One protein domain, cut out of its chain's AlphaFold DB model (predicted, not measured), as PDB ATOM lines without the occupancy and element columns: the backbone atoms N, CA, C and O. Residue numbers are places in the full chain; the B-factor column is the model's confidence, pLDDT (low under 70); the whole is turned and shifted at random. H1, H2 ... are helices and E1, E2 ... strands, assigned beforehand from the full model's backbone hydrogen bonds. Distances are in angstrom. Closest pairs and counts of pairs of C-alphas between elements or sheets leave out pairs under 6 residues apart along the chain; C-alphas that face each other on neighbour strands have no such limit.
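This is residues 2 to 50, 192 to 209 and 254 to 267 of the 267 residues of an uncharacterized protein of Fusarium sp. AF-4 (UniProt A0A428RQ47). A two-stranded hairpin, E1 and E2, runs along one side; short helix H1 is near the last residues of E2, and the longest helix, H2, lies farther in, with H3 crossing near its end at about a right angle. A long stretch with no named element, residues 28 to 50, folds back from the end of H2 through the middle and on toward the beginning of H2. The printed part has 81 residues with three named helices and two named strands, in the order H1, H2, E1, E2, H3, and the small sheet E1 - E2 is antiparallel. The class is mixed, helices and strands, with 39 of the 81 residues in named elements, under half. The whole is compact, with a radius of gyration of the C-alphas of 13.0 A and spans of 41 by 32 by 20 A.

Begin with the sheet: E1, residues 192 to 196, and E2, residues 199 to 204, form an antiparallel hairpin with 149 degrees between their directions. Look for N 194 and O 201 at 3.0 A and N 201 and O 194 at 2.8 A, both within hydrogen-bond range. Next find H1, residues 2 to 7; its closest C-alphas to E2 are those of Thr 6 and Ile 204, 5.7 A apart, while H1 and E1 are apart. H1 and H2, residues 15 to 27, are close but not clearly touching: their closest C-alphas, those of Ala 4 and Tyr 17, are 7.6 A apart. These two helices run opposite ways at a shallow tilt of 17 degrees. With residues 22 to 26 alone, H2 touches H3, residues 256 to 264; the closest C-alphas are those of Ile 25 and Gly 261, 6.7 A apart, and the lines are about perpendicular at 85 degrees. In H1, H2 and H3 every O i to N i+4 pair is within hydrogen-bond range.

Find C-alpha 192 at (237.858, 217.461, 223.694), where E1 begins; it covers 13.6 A, and E2 covers 16.3 A. H1 begins at C-alpha 2, (246.084, 222.750, 218.626), and covers 8.5 A. H2 covers 18.2 A, and H3 covers 12.4 A to C-alpha 264 at (240.042, 227.746, 198.551).

The two C-alphas farthest apart, those of Gln 209 and Val 266, are 43.2 A apart. Residues 51 to 191 are not printed, with 26.8 A from C-alpha 50 to C-alpha 192, and residues 210 to 253 are not printed, with 34.5 A from C-alpha 209 to C-alpha 254. Of the links that are printed whole, E1 to E2 is tight and H1 to H2 is short. The mean pLDDT of the printed part is 80.8; look for values under 70 at residues 33, 209 and 254 to 267, and H3 has a mean of 43.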
ATOM      1  N   ASP A   2     246.123 223.072 217.181       92.69
ATOM      2  CA  ASP A   2     246.084 222.750 218.626       92.69
ATOM      3  C   ASP A   2     246.323 223.940 219.564       92.69
ATOM      4  O   ASP A   2     245.550 224.159 220.485       92.69
ATOM      5  N   CYS A   3     247.336 224.772 219.301       92.88
ATOM      6  CA  CYS A   3     247.615 225.958 220.120       92.88
ATOM      7  C   CYS A   3     246.419 226.926 220.209       92.88
ATOM      8  O   CYS A   3     246.098 227.405 221.295       92.88
ATOM      9  N   ALA A   4     245.728 227.173 219.090       93.06
ATOM     10  CA  ALA A   4     244.552 228.040 219.069       93.06
ATOM     11  C   ALA A   4     243.387 227.416 219.849       93.06
ATOM     12  O   ALA A   4     242.713 228.110 220.598       93.06
ATOM     13  N   LEU A   5     243.196 226.100 219.730       94.44
ATOM     14  CA  LEU A   5     242.148 225.368 220.446       94.44
ATOM     15  C   LEU A   5     242.420 225.268 221.956       94.44
ATOM     16  O   LEU A   5     241.487 225.270 222.752       94.44
ATOM     17  N   THR A   6     243.691 225.216 222.356       95.06
ATOM     18  CA  THR A   6     244.120 225.177 223.759       95.06
ATOM     19  C   THR A   6     244.050 226.556 224.411       95.06
ATOM     20  O   THR A   6     243.519 226.685 225.510       95.06
ATOM     21  N   HIS A   7     244.598 227.594 223.772       95.00
ATOM     22  CA  HIS A   7     244.843 228.891 224.419       95.00
ATOM     23  C   HIS A   7     243.907 230.015 223.980       95.00
ATOM     24  O   HIS A   7     243.783 230.994 224.707       95.00
ATOM     25  N   CYS A   8     243.257 229.873 222.828       94.81
ATOM     26  CA  CYS A   8     242.348 230.866 222.257       94.81
ATOM     27  C   CYS A   8     240.955 230.255 222.039       94.81
ATOM     28  O   CYS A   8     240.276 230.571 221.060       94.81
ATOM     29  N   TRP A   9     240.537 229.341 222.923       94.81
ATOM     30  CA  TRP A   9     239.231 228.677 222.848       94.81
ATOM     31  C   TRP A   9     238.063 229.674 222.895       94.81
ATOM     32  O   TRP A   9     236.967 229.375 222.430       94.81
ATOM     33  N   ASP A  10     238.294 230.871 223.431       94.75
ATOM     34  CA  ASP A  10     237.347 231.980 223.508       94.75
ATOM     35  C   ASP A  10     237.253 232.800 222.204       94.75
ATOM     36  O   ASP A  10     236.401 233.679 222.070       94.75
ATOM     37  N   GLN A  11     238.116 232.500 221.228       95.31
ATOM     38  CA  GLN A  11     238.220 233.171 219.929       95.31
ATOM     39  C   GLN A  11     237.920 232.227 218.753       95.31
ATOM     40  O   GLN A  11     238.130 232.594 217.604       95.31
ATOM     41  N   VAL A  12     237.412 231.014 218.994       95.44
ATOM     42  CA  VAL A  12     237.229 229.983 217.945       95.44
ATOM     43  C   VAL A  12     236.210 230.337 216.855       95.44
ATOM     44  O   VAL A  12     236.133 229.647 215.847       95.44
ATOM     45  N   TYR A  13     235.448 231.418 217.007       95.88
ATOM     46  CA  TYR A  13     234.559 231.936 215.959       95.88
ATOM     47  C   TYR A  13     235.062 233.223 215.298       95.88
ATOM     48  O   TYR A  13     234.425 233.738 214.376       95.88
ATOM     49  N   SER A  14     236.210 233.730 215.740       96.19
ATOM     50  CA  SER A  14     236.740 235.010 215.295       96.19
ATOM     51  C   SER A  14     237.244 234.960 213.848       96.19
ATOM     52  O   SER A  14     237.512 233.901 213.266       96.19
ATOM     53  N   CYS A  15     237.427 236.136 213.252       95.12
ATOM     54  CA  CYS A  15     238.041 236.295 211.942       95.12
ATOM     55  C   CYS A  15     239.462 235.719 211.896       95.12
ATOM     56  O   CYS A  15     239.890 235.195 210.866       95.12
ATOM     57  N   GLU A  16     240.205 235.811 212.996       94.94
ATOM     58  CA  GLU A  16     241.554 235.270 213.152       94.94
ATOM     59  C   GLU A  16     241.544 233.741 213.157       94.94
ATOM     60  O   GLU A  16     242.394 233.120 212.512       94.94
ATOM     61  N   TYR A  17     240.563 233.124 213.822       95.31
ATOM     62  CA  TYR A  17     240.407 231.676 213.782       95.31
ATOM     63  C   TYR A  17     240.052 231.191 212.373       95.31
ATOM     64  O   TYR A  17     240.735 230.311 211.847       95.31
ATOM     65  N   GLN A  18     239.083 231.832 211.705       93.25
ATOM     66  CA  GLN A  18     238.764 231.527 210.305       93.25
ATOM     67  C   GLN A  18     240.004 231.646 209.406       93.25
ATOM     68  O   GLN A  18     240.275 230.733 208.633       93.25
ATOM     69  N   LYS A  19     240.806 232.712 209.534       90.81
ATOM     70  CA  LYS A  19     242.063 232.858 208.775       90.81
ATOM     71  C   LYS A  19     243.068 231.747 209.068       90.81
ATOM     72  O   LYS A  19     243.770 231.314 208.160       90.81
ATOM     73  N   THR A  20     243.140 231.290 210.315       92.38
ATOM     74  CA  THR A  20     244.016 230.179 210.702       92.38
ATOM     75  C   THR A  20     243.589 228.895 209.995       92.38
ATOM     76  O   THR A  20     244.434 228.219 209.413       92.38
ATOM     77  N   VAL A  21     242.287 228.591 209.974       91.38
ATOM     78  CA  VAL A  21     241.745 227.437 209.238       91.38
ATOM     79  C   VAL A  21     242.011 227.566 207.736       91.38
ATOM     80  O   VAL A  21     242.541 226.637 207.134       91.38
ATOM     81  N   GLU A  22     241.729 228.730 207.141       86.81
ATOM     82  CA  GLU A  22     242.008 229.013 205.723       86.81
ATOM     83  C   GLU A  22     243.490 228.789 205.383       86.81
ATOM     84  O   GLU A  22     243.816 228.194 204.357       86.81
ATOM     85  N   GLN A  23     244.407 229.222 206.253       87.94
ATOM     86  CA  GLN A  23     245.839 229.023 206.054       87.94
ATOM     87  C   GLN A  23     246.228 227.545 206.140       87.94
ATOM     88  O   GLN A  23     247.069 227.101 205.360       87.94
ATOM     89  N   VAL A  24     245.624 226.780 207.052       87.56
ATOM     90  CA  VAL A  24     245.867 225.335 207.146       87.56
ATOM     91  C   VAL A  24     245.375 224.634 205.886       87.56
ATOM     92  O   VAL A  24     246.153 223.898 205.296       87.56
ATOM     93  N   ILE A  25     244.163 224.935 205.407       85.50
ATOM     94  CA  ILE A  25     243.629 224.393 204.142       85.50
ATOM     95  C   ILE A  25     244.561 224.702 202.963       85.50
ATOM     96  O   ILE A  25     244.785 223.853 202.113       85.50
ATOM     97  N   LYS A  26     245.119 225.917 202.906       82.50
ATOM     98  CA  LYS A  26     246.023 226.332 201.820       82.50
ATOM     99  C   LYS A  26     247.416 225.710 201.894       82.50
ATOM    100  O   LYS A  26     248.107 225.663 200.882       82.50
ATOM    101  N   THR A  27     247.866 225.324 203.086       85.38
ATOM    102  CA  THR A  27     249.250 224.874 203.318       85.38
ATOM    103  C   THR A  27     249.355 223.357 203.425       85.38
ATOM    104  O   THR A  27     250.406 222.797 203.127       85.38
ATOM    105  N   CYS A  28     248.299 222.698 203.890       83.56
ATOM    106  CA  CYS A  28     248.265 221.265 204.131       83.56
ATOM    107  C   CYS A  28     247.432 220.581 203.046       83.56
ATOM    108  O   CYS A  28     246.290 220.965 202.817       83.56
ATOM    109  N   ASP A  29     247.994 219.540 202.428       72.06
ATOM    110  CA  ASP A  29     247.301 218.752 201.400       72.06
ATOM    111  C   ASP A  29     246.124 217.941 201.979       72.06
ATOM    112  O   ASP A  29     245.164 217.638 201.271       72.06
ATOM    113  N   ASP A  30     246.175 217.636 203.281       71.31
ATOM    114  CA  ASP A  30     245.170 216.844 203.983       71.31
ATOM    115  C   ASP A  30     244.222 217.735 204.797       71.31
ATOM    116  O   ASP A  30     244.614 218.412 205.755       71.31
ATOM    117  N   VAL A  31     242.940 217.681 204.442       70.56
ATOM    118  CA  VAL A  31     241.839 218.317 205.173       70.56
ATOM    119  C   VAL A  31     241.191 217.268 206.093       70.56
ATOM    120  O   VAL A  31     240.978 216.140 205.648       70.56
ATOM    121  N   PRO A  32     240.875 217.581 207.366       77.06
ATOM    122  CA  PRO A  32     240.227 216.624 208.266       77.06
ATOM    123  C   PRO A  32     238.859 216.188 207.726       77.06
ATOM    124  O   PRO A  32     238.049 217.039 207.368       77.06
ATOM    125  N   GLU A  33     238.588 214.877 207.711       69.38
ATOM    126  CA  GLU A  33     237.338 214.286 207.190       69.38
ATOM    127  C   GLU A  33     236.090 214.714 207.981       69.38
ATOM    128  O   GLU A  33     235.003 214.838 207.421       69.38
ATOM    129  N   GLU A  34     236.251 214.992 209.274       78.31
ATOM    130  CA  GLU A  34     235.181 215.487 210.150       78.31
ATOM    131  C   GLU A  34     235.050 217.022 210.113       78.31
ATOM    132  O   GLU A  34     234.145 217.592 210.720       78.31
ATOM    133  N   GLY A  35     235.938 217.701 209.381       84.56
ATOM    134  CA  GLY A  35     236.046 219.155 209.355       84.56
ATOM    135  C   GLY A  35     236.938 219.714 210.465       84.56
ATOM    136  O   GLY A  35     237.470 219.001 211.317       84.56
ATOM    137  N   PHE A  36     237.155 221.029 210.424       90.44
ATOM    138  CA  PHE A  36     237.908 221.721 211.467       90.44
ATOM    139  C   PHE A  36     236.992 222.016 212.663       90.44
ATOM    140  O   PHE A  36     235.844 222.419 212.456       90.44
ATOM    141  N   PRO A  37     237.472 221.876 213.914       92.81
ATOM    142  CA  PRO A  37     236.665 222.191 215.087       92.81
ATOM    143  C   PRO A  37     236.109 223.613 215.021       92.81
ATOM    144  O   PRO A  37     236.824 224.542 214.657       92.81
ATOM    145  N   PHE A  38     234.838 223.790 215.389       93.25
ATOM    146  CA  PHE A  38     234.183 225.106 215.451       93.25
ATOM    147  C   PHE A  38     234.141 225.875 214.112       93.25
ATOM    148  O   PHE A  38     233.934 227.089 214.103       93.25
ATOM    149  N   TYR A  39     234.310 225.183 212.979       91.31
ATOM    150  CA  TYR A  39     234.365 225.788 211.651       91.31
ATOM    151  C   TYR A  39     233.483 225.034 210.633       91.31
ATOM    152  O   TYR A  39     233.673 223.832 210.454       91.31
ATOM    153  N   PRO A  40     232.571 225.715 209.907       91.62
ATOM    154  CA  PRO A  40     232.223 227.135 210.021       91.62
ATOM    155  C   PRO A  40     231.612 227.489 211.381       91.62
ATOM    156  O   PRO A  40     231.013 226.650 212.050       91.62
ATOM    157  N   ALA A  41     231.709 228.765 211.760       92.00
ATOM    158  CA  ALA A  41     231.026 229.255 212.951       92.00
ATOM    159  C   ALA A  41     229.491 229.101 212.808       92.00
ATOM    160  O   ALA A  41     228.959 229.326 211.712       92.00
ATOM    161  N   PRO A  42     228.762 228.762 213.886       89.75
ATOM    162  CA  PRO A  42     227.305 228.807 213.908       89.75
ATOM    163  C   PRO A  42     226.751 230.203 213.592       89.75
ATOM    164  O   PRO A  42     227.441 231.217 213.720       89.75
ATOM    165  N   ILE A  43     225.472 230.251 213.216       83.62
ATOM    166  CA  ILE A  43     224.736 231.514 213.076       83.62
ATOM    167  C   ILE A  43     224.705 232.225 214.436       83.62
ATOM    168  O   ILE A  43     224.500 231.579 215.463       83.62
ATOM    169  N   ASP A  44     224.921 233.542 214.424       85.69
ATOM    170  CA  ASP A  44     224.901 234.416 215.606       85.69
ATOM    171  C   ASP A  44     225.882 234.010 216.723       85.69
ATOM    172  O   ASP A  44     225.703 234.358 217.891       85.69
ATOM    173  N   ALA A  45     226.943 233.279 216.369       91.81
ATOM    174  CA  ALA A  45     227.997 232.918 217.303       91.81
ATOM    175  C   ALA A  45     228.615 234.174 217.970       91.81
ATOM    176  O   ALA A  45     228.873 235.180 217.301       91.81
ATOM    177  N   PRO A  46     228.882 234.139 219.290       94.12
ATOM    178  CA  PRO A  46     229.518 235.257 219.977       94.12
ATOM    179  C   PRO A  46     230.919 235.488 219.417       94.12
ATOM    180  O   PRO A  46     231.652 234.525 219.183       94.12
ATOM    181  N   ASN A  47     231.299 236.758 219.244       94.12
ATOM    182  CA  ASN A  47     232.606 237.127 218.688       94.12
ATOM    183  C   ASN A  47     232.850 236.547 217.276       94.12
ATOM    184  O   ASN A  47     233.994 236.398 216.849       94.12
ATOM    185  N   ALA A  48     231.777 236.189 216.554       93.94
ATOM    186  CA  ALA A  48     231.886 235.661 215.204       93.94
ATOM    187  C   ALA A  48     232.454 236.702 214.244       93.94
ATOM    188  O   ALA A  48     232.239 237.906 214.395       93.94
ATOM    189  N   CYS A  49     233.140 236.231 213.213       94.69
ATOM    190  CA  CYS A  49     233.588 237.106 212.149       94.69
ATOM    191  C   CYS A  49     232.408 237.728 211.377       94.69
ATOM    192  O   CYS A  49     231.454 237.029 211.037       94.69
ATOM    193  N   SER A  50     232.506 239.015 211.027       92.19
ATOM    194  CA  SER A  50     231.474 239.774 210.300       92.19
ATOM    195  C   SER A  50     231.091 239.185 208.937       92.19
ATOM    196  O   SER A  50     230.045 239.516 208.389       92.19
ATOM    197  N   PHE A 192     238.479 218.077 224.861       94.81
ATOM    198  CA  PHE A 192     237.858 217.461 223.694       94.81
ATOM    199  C   PHE A 192     238.934 216.904 222.761       94.81
ATOM    200  O   PHE A 192     240.107 217.266 222.862       94.81
ATOM    201  N   THR A 193     238.535 216.033 221.843       94.06
ATOM    202  CA  THR A 193     239.433 215.440 220.850       94.06
ATOM    203  C   THR A 193     238.985 215.849 219.455       94.06
ATOM    204  O   THR A 193     237.789 215.930 219.189       94.06
ATOM    205  N   TRP A 194     239.943 216.111 218.570       92.69
ATOM    206  CA  TRP A 194     239.694 216.304 217.145       92.69
ATOM    207  C   TRP A 194     240.715 215.523 216.322       92.69
ATOM    208  O   TRP A 194     241.808 215.236 216.808       92.69
ATOM    209  N   THR A 195     240.367 215.161 215.092       90.19
ATOM    210  CA  THR A 195     241.205 214.297 214.253       90.19
ATOM    211  C   THR A 195     241.728 215.066 213.048       90.19
ATOM    212  O   THR A 195     240.956 215.681 212.318       90.19
ATOM    213  N   MET A 196     243.037 214.994 212.799       85.31
ATOM    214  CA  MET A 196     243.672 215.506 211.583       85.31
ATOM    215  C   MET A 196     244.604 214.434 211.023       85.31
ATOM    216  O   MET A 196     245.416 213.876 211.752       85.31
ATOM    217  N   ASN A 197     244.476 214.119 209.730       81.62
ATOM    218  CA  ASN A 197     245.270 213.082 209.061       81.62
ATOM    219  C   ASN A 197     245.300 211.737 209.826       81.62
ATOM    220  O   ASN A 197     246.361 211.208 210.166       81.62
ATOM    221  N   SER A 198     244.117 211.226 210.190       84.50
ATOM    222  CA  SER A 198     243.934 210.004 211.002       84.50
ATOM    223  C   SER A 198     244.619 210.013 212.380       84.50
ATOM    224  O   SER A 198     244.679 208.983 213.048       84.50
ATOM    225  N   THR A 199     245.130 211.163 212.827       88.19
ATOM    226  CA  THR A 199     245.765 211.335 214.133       88.19
ATOM    227  C   THR A 199     244.803 212.066 215.055       88.19
ATOM    228  O   THR A 199     244.311 213.140 214.718       88.19
ATOM    229  N   ALA A 200     244.520 211.478 216.217       92.12
ATOM    230  CA  ALA A 200     243.679 212.095 217.236       92.12
ATOM    231  C   ALA A 200     244.493 213.085 218.086       92.12
ATOM    232  O   ALA A 200     245.522 212.735 218.664       92.12
ATOM    233  N   HIS A 201     243.995 214.309 218.205       92.94
ATOM    234  CA  HIS A 201     244.571 215.399 218.982       92.94
ATOM    235  C   HIS A 201     243.668 215.687 220.179       92.94
ATOM    236  O   HIS A 201     242.539 216.153 220.022       92.94
ATOM    237  N   THR A 202     244.159 215.415 221.388       95.88
ATOM    238  CA  THR A 202     243.446 215.775 222.621       95.88
ATOM    239  C   THR A 202     243.796 217.203 223.010       95.88
ATOM    240  O   THR A 202     244.961 217.524 223.246       95.88
ATOM    241  N   ILE A 203     242.780 218.053 223.092       96.25
ATOM    242  CA  ILE A 203     242.885 219.453 223.485       96.25
ATOM    243  C   ILE A 203     242.399 219.600 224.917       96.25
ATOM    244  O   ILE A 203     241.318 219.129 225.265       96.25
ATOM    245  N   ILE A 204     243.179 220.304 225.733       95.00
ATOM    246  CA  ILE A 204     242.805 220.698 227.091       95.00
ATOM    247  C   ILE A 204     242.741 222.220 227.110       95.00
ATOM    248  O   ILE A 204     243.761 222.880 226.923       95.00
ATOM    249  N   ALA A 205     241.556 222.784 227.320       94.81
ATOM    250  CA  ALA A 205     241.369 224.228 227.307       94.81
ATOM    251  C   ALA A 205     242.128 224.889 228.470       94.81
ATOM    252  O   ALA A 205     241.911 224.581 229.645       94.81
ATOM    253  N   ALA A 206     243.020 225.823 228.148       91.88
ATOM    254  CA  ALA A 206     243.810 226.535 229.139       91.88
ATOM    255  C   ALA A 206     242.931 227.468 229.985       91.88
ATOM    256  O   ALA A 206     241.978 228.074 229.497       91.88
ATOM    257  N   GLY A 207     243.276 227.616 231.265       82.88
ATOM    258  CA  GLY A 207     242.576 228.520 232.183       82.88
ATOM    259  C   GLY A 207     241.266 227.972 232.756       82.88
ATOM    260  O   GLY A 207     240.712 228.585 233.665       82.88
ATOM    261  N   VAL A 208     240.804 226.800 232.314       77.25
ATOM    262  CA  VAL A 208     239.756 226.056 233.018       77.25
ATOM    263  C   VAL A 208     240.412 225.235 234.117       77.25
ATOM    264  O   VAL A 208     241.324 224.455 233.847       77.25
ATOM    265  N   GLN A 209     239.973 225.407 235.370       55.69
ATOM    266  CA  GLN A 209     240.324 224.448 236.415       55.69
ATOM    267  C   GLN A 209     239.726 223.107 236.007       55.69
ATOM    268  O   GLN A 209     238.531 222.868 236.175       55.69
ATOM    269  N   THR A 254     231.371 214.624 205.103       36.84
ATOM    270  CA  THR A 254     232.584 214.156 204.410       36.84
ATOM    271  C   THR A 254     232.694 214.718 202.982       36.84
ATOM    272  O   THR A 254     233.783 214.778 202.419       36.84
ATOM    273  N   TRP A 255     231.595 215.210 202.389       36.16
ATOM    274  CA  TRP A 255     231.573 215.785 201.035       36.16
ATOM    275  C   TRP A 255     231.636 217.318 200.953       36.16
ATOM    276  O   TRP A 255     232.101 217.844 199.943       36.16
ATOM    277  N   SER A 256     231.281 218.065 202.008       41.44
ATOM    278  CA  SER A 256     231.437 219.536 201.997       41.44
ATOM    279  C   SER A 256     232.904 219.974 202.087       41.44
ATOM    280  O   SER A 256     233.251 221.083 201.687       41.44
ATOM    281  N   ILE A 257     233.781 219.080 202.546       44.47
ATOM    282  CA  ILE A 257     235.223 219.309 202.683       44.47
ATOM    283  C   ILE A 257     235.949 219.214 201.334       44.47
ATOM    284  O   ILE A 257     236.865 219.998 201.079       44.47
ATOM    285  N   MET A 258     235.493 218.341 200.426       36.53
ATOM    286  CA  MET A 258     236.048 218.242 199.067       36.53
ATOM    287  C   MET A 258     235.826 219.545 198.275       36.53
ATOM    288  O   MET A 258     236.707 219.990 197.539       36.53
ATOM    289  N   TRP A 259     234.687 220.209 198.501       40.72
ATOM    290  CA  TRP A 259     234.399 221.536 197.952       40.72
ATOM    291  C   TRP A 259     235.197 222.648 198.639       40.72
ATOM    292  O   TRP A 259     235.707 223.520 197.945       40.72
ATOM    293  N   LEU A 260     235.389 222.609 199.963       46.66
ATOM    294  CA  LEU A 260     236.234 223.588 200.665       46.66
ATOM    295  C   LEU A 260     237.666 223.610 200.102       46.66
ATOM    296  O   LEU A 260     238.174 224.690 199.809       46.66
ATOM    297  N   GLY A 261     238.281 222.448 199.860       43.31
ATOM    298  CA  GLY A 261     239.608 222.360 199.237       43.31
ATOM    299  C   GLY A 261     239.646 222.955 197.823       43.31
ATOM    300  O   GLY A 261     240.402 223.887 197.563       43.31
ATOM    301  N   LEU A 262     238.783 222.482 196.915       41.25
ATOM    302  CA  LEU A 262     238.735 222.962 195.523       41.25
ATOM    303  C   LEU A 262     238.433 224.463 195.403       41.25
ATOM    304  O   LEU A 262     238.937 225.119 194.494       41.25
ATOM    305  N   ILE A 263     237.638 225.015 196.319       48.25
ATOM    306  CA  ILE A 263     237.215 226.417 196.289       48.25
ATOM    307  C   ILE A 263     238.280 227.347 196.885       48.25
ATOM    308  O   ILE A 263     238.541 228.410 196.321       48.25
ATOM    309  N   PHE A 264     238.952 226.950 197.972       46.12
ATOM    310  CA  PHE A 264     240.042 227.746 198.551       46.12
ATOM    311  C   PHE A 264     241.322 227.748 197.704       46.12
ATOM    312  O   PHE A 264     242.115 228.675 197.843       46.12
ATOM    313  N   PHE A 265     241.522 226.774 196.808       42.56
ATOM    314  CA  PHE A 265     242.604 226.819 195.812       42.56
ATOM    315  C   PHE A 265     242.371 227.863 194.704       42.56
ATOM    316  O   PHE A 265     243.324 228.279 194.047       42.56
ATOM    317  N   VAL A 266     241.122 228.293 194.494       37.38
ATOM    318  CA  VAL A 266     240.735 229.290 193.477       37.38
ATOM    319  C   VAL A 266     240.678 230.722 194.049       37.38
ATOM    320  O   VAL A 266     240.709 231.684 193.280       37.38
ATOM    321  N   LEU A 267     240.635 230.871 195.382       38.38
ATOM    322  CA  LEU A 267     240.614 232.143 196.130       38.38
ATOM    323  C   LEU A 267     241.981 232.508 196.726       38.38
ATOM    324  O   LEU A 267     242.453 233.640 196.498       38.38
TER     325      LEU A 267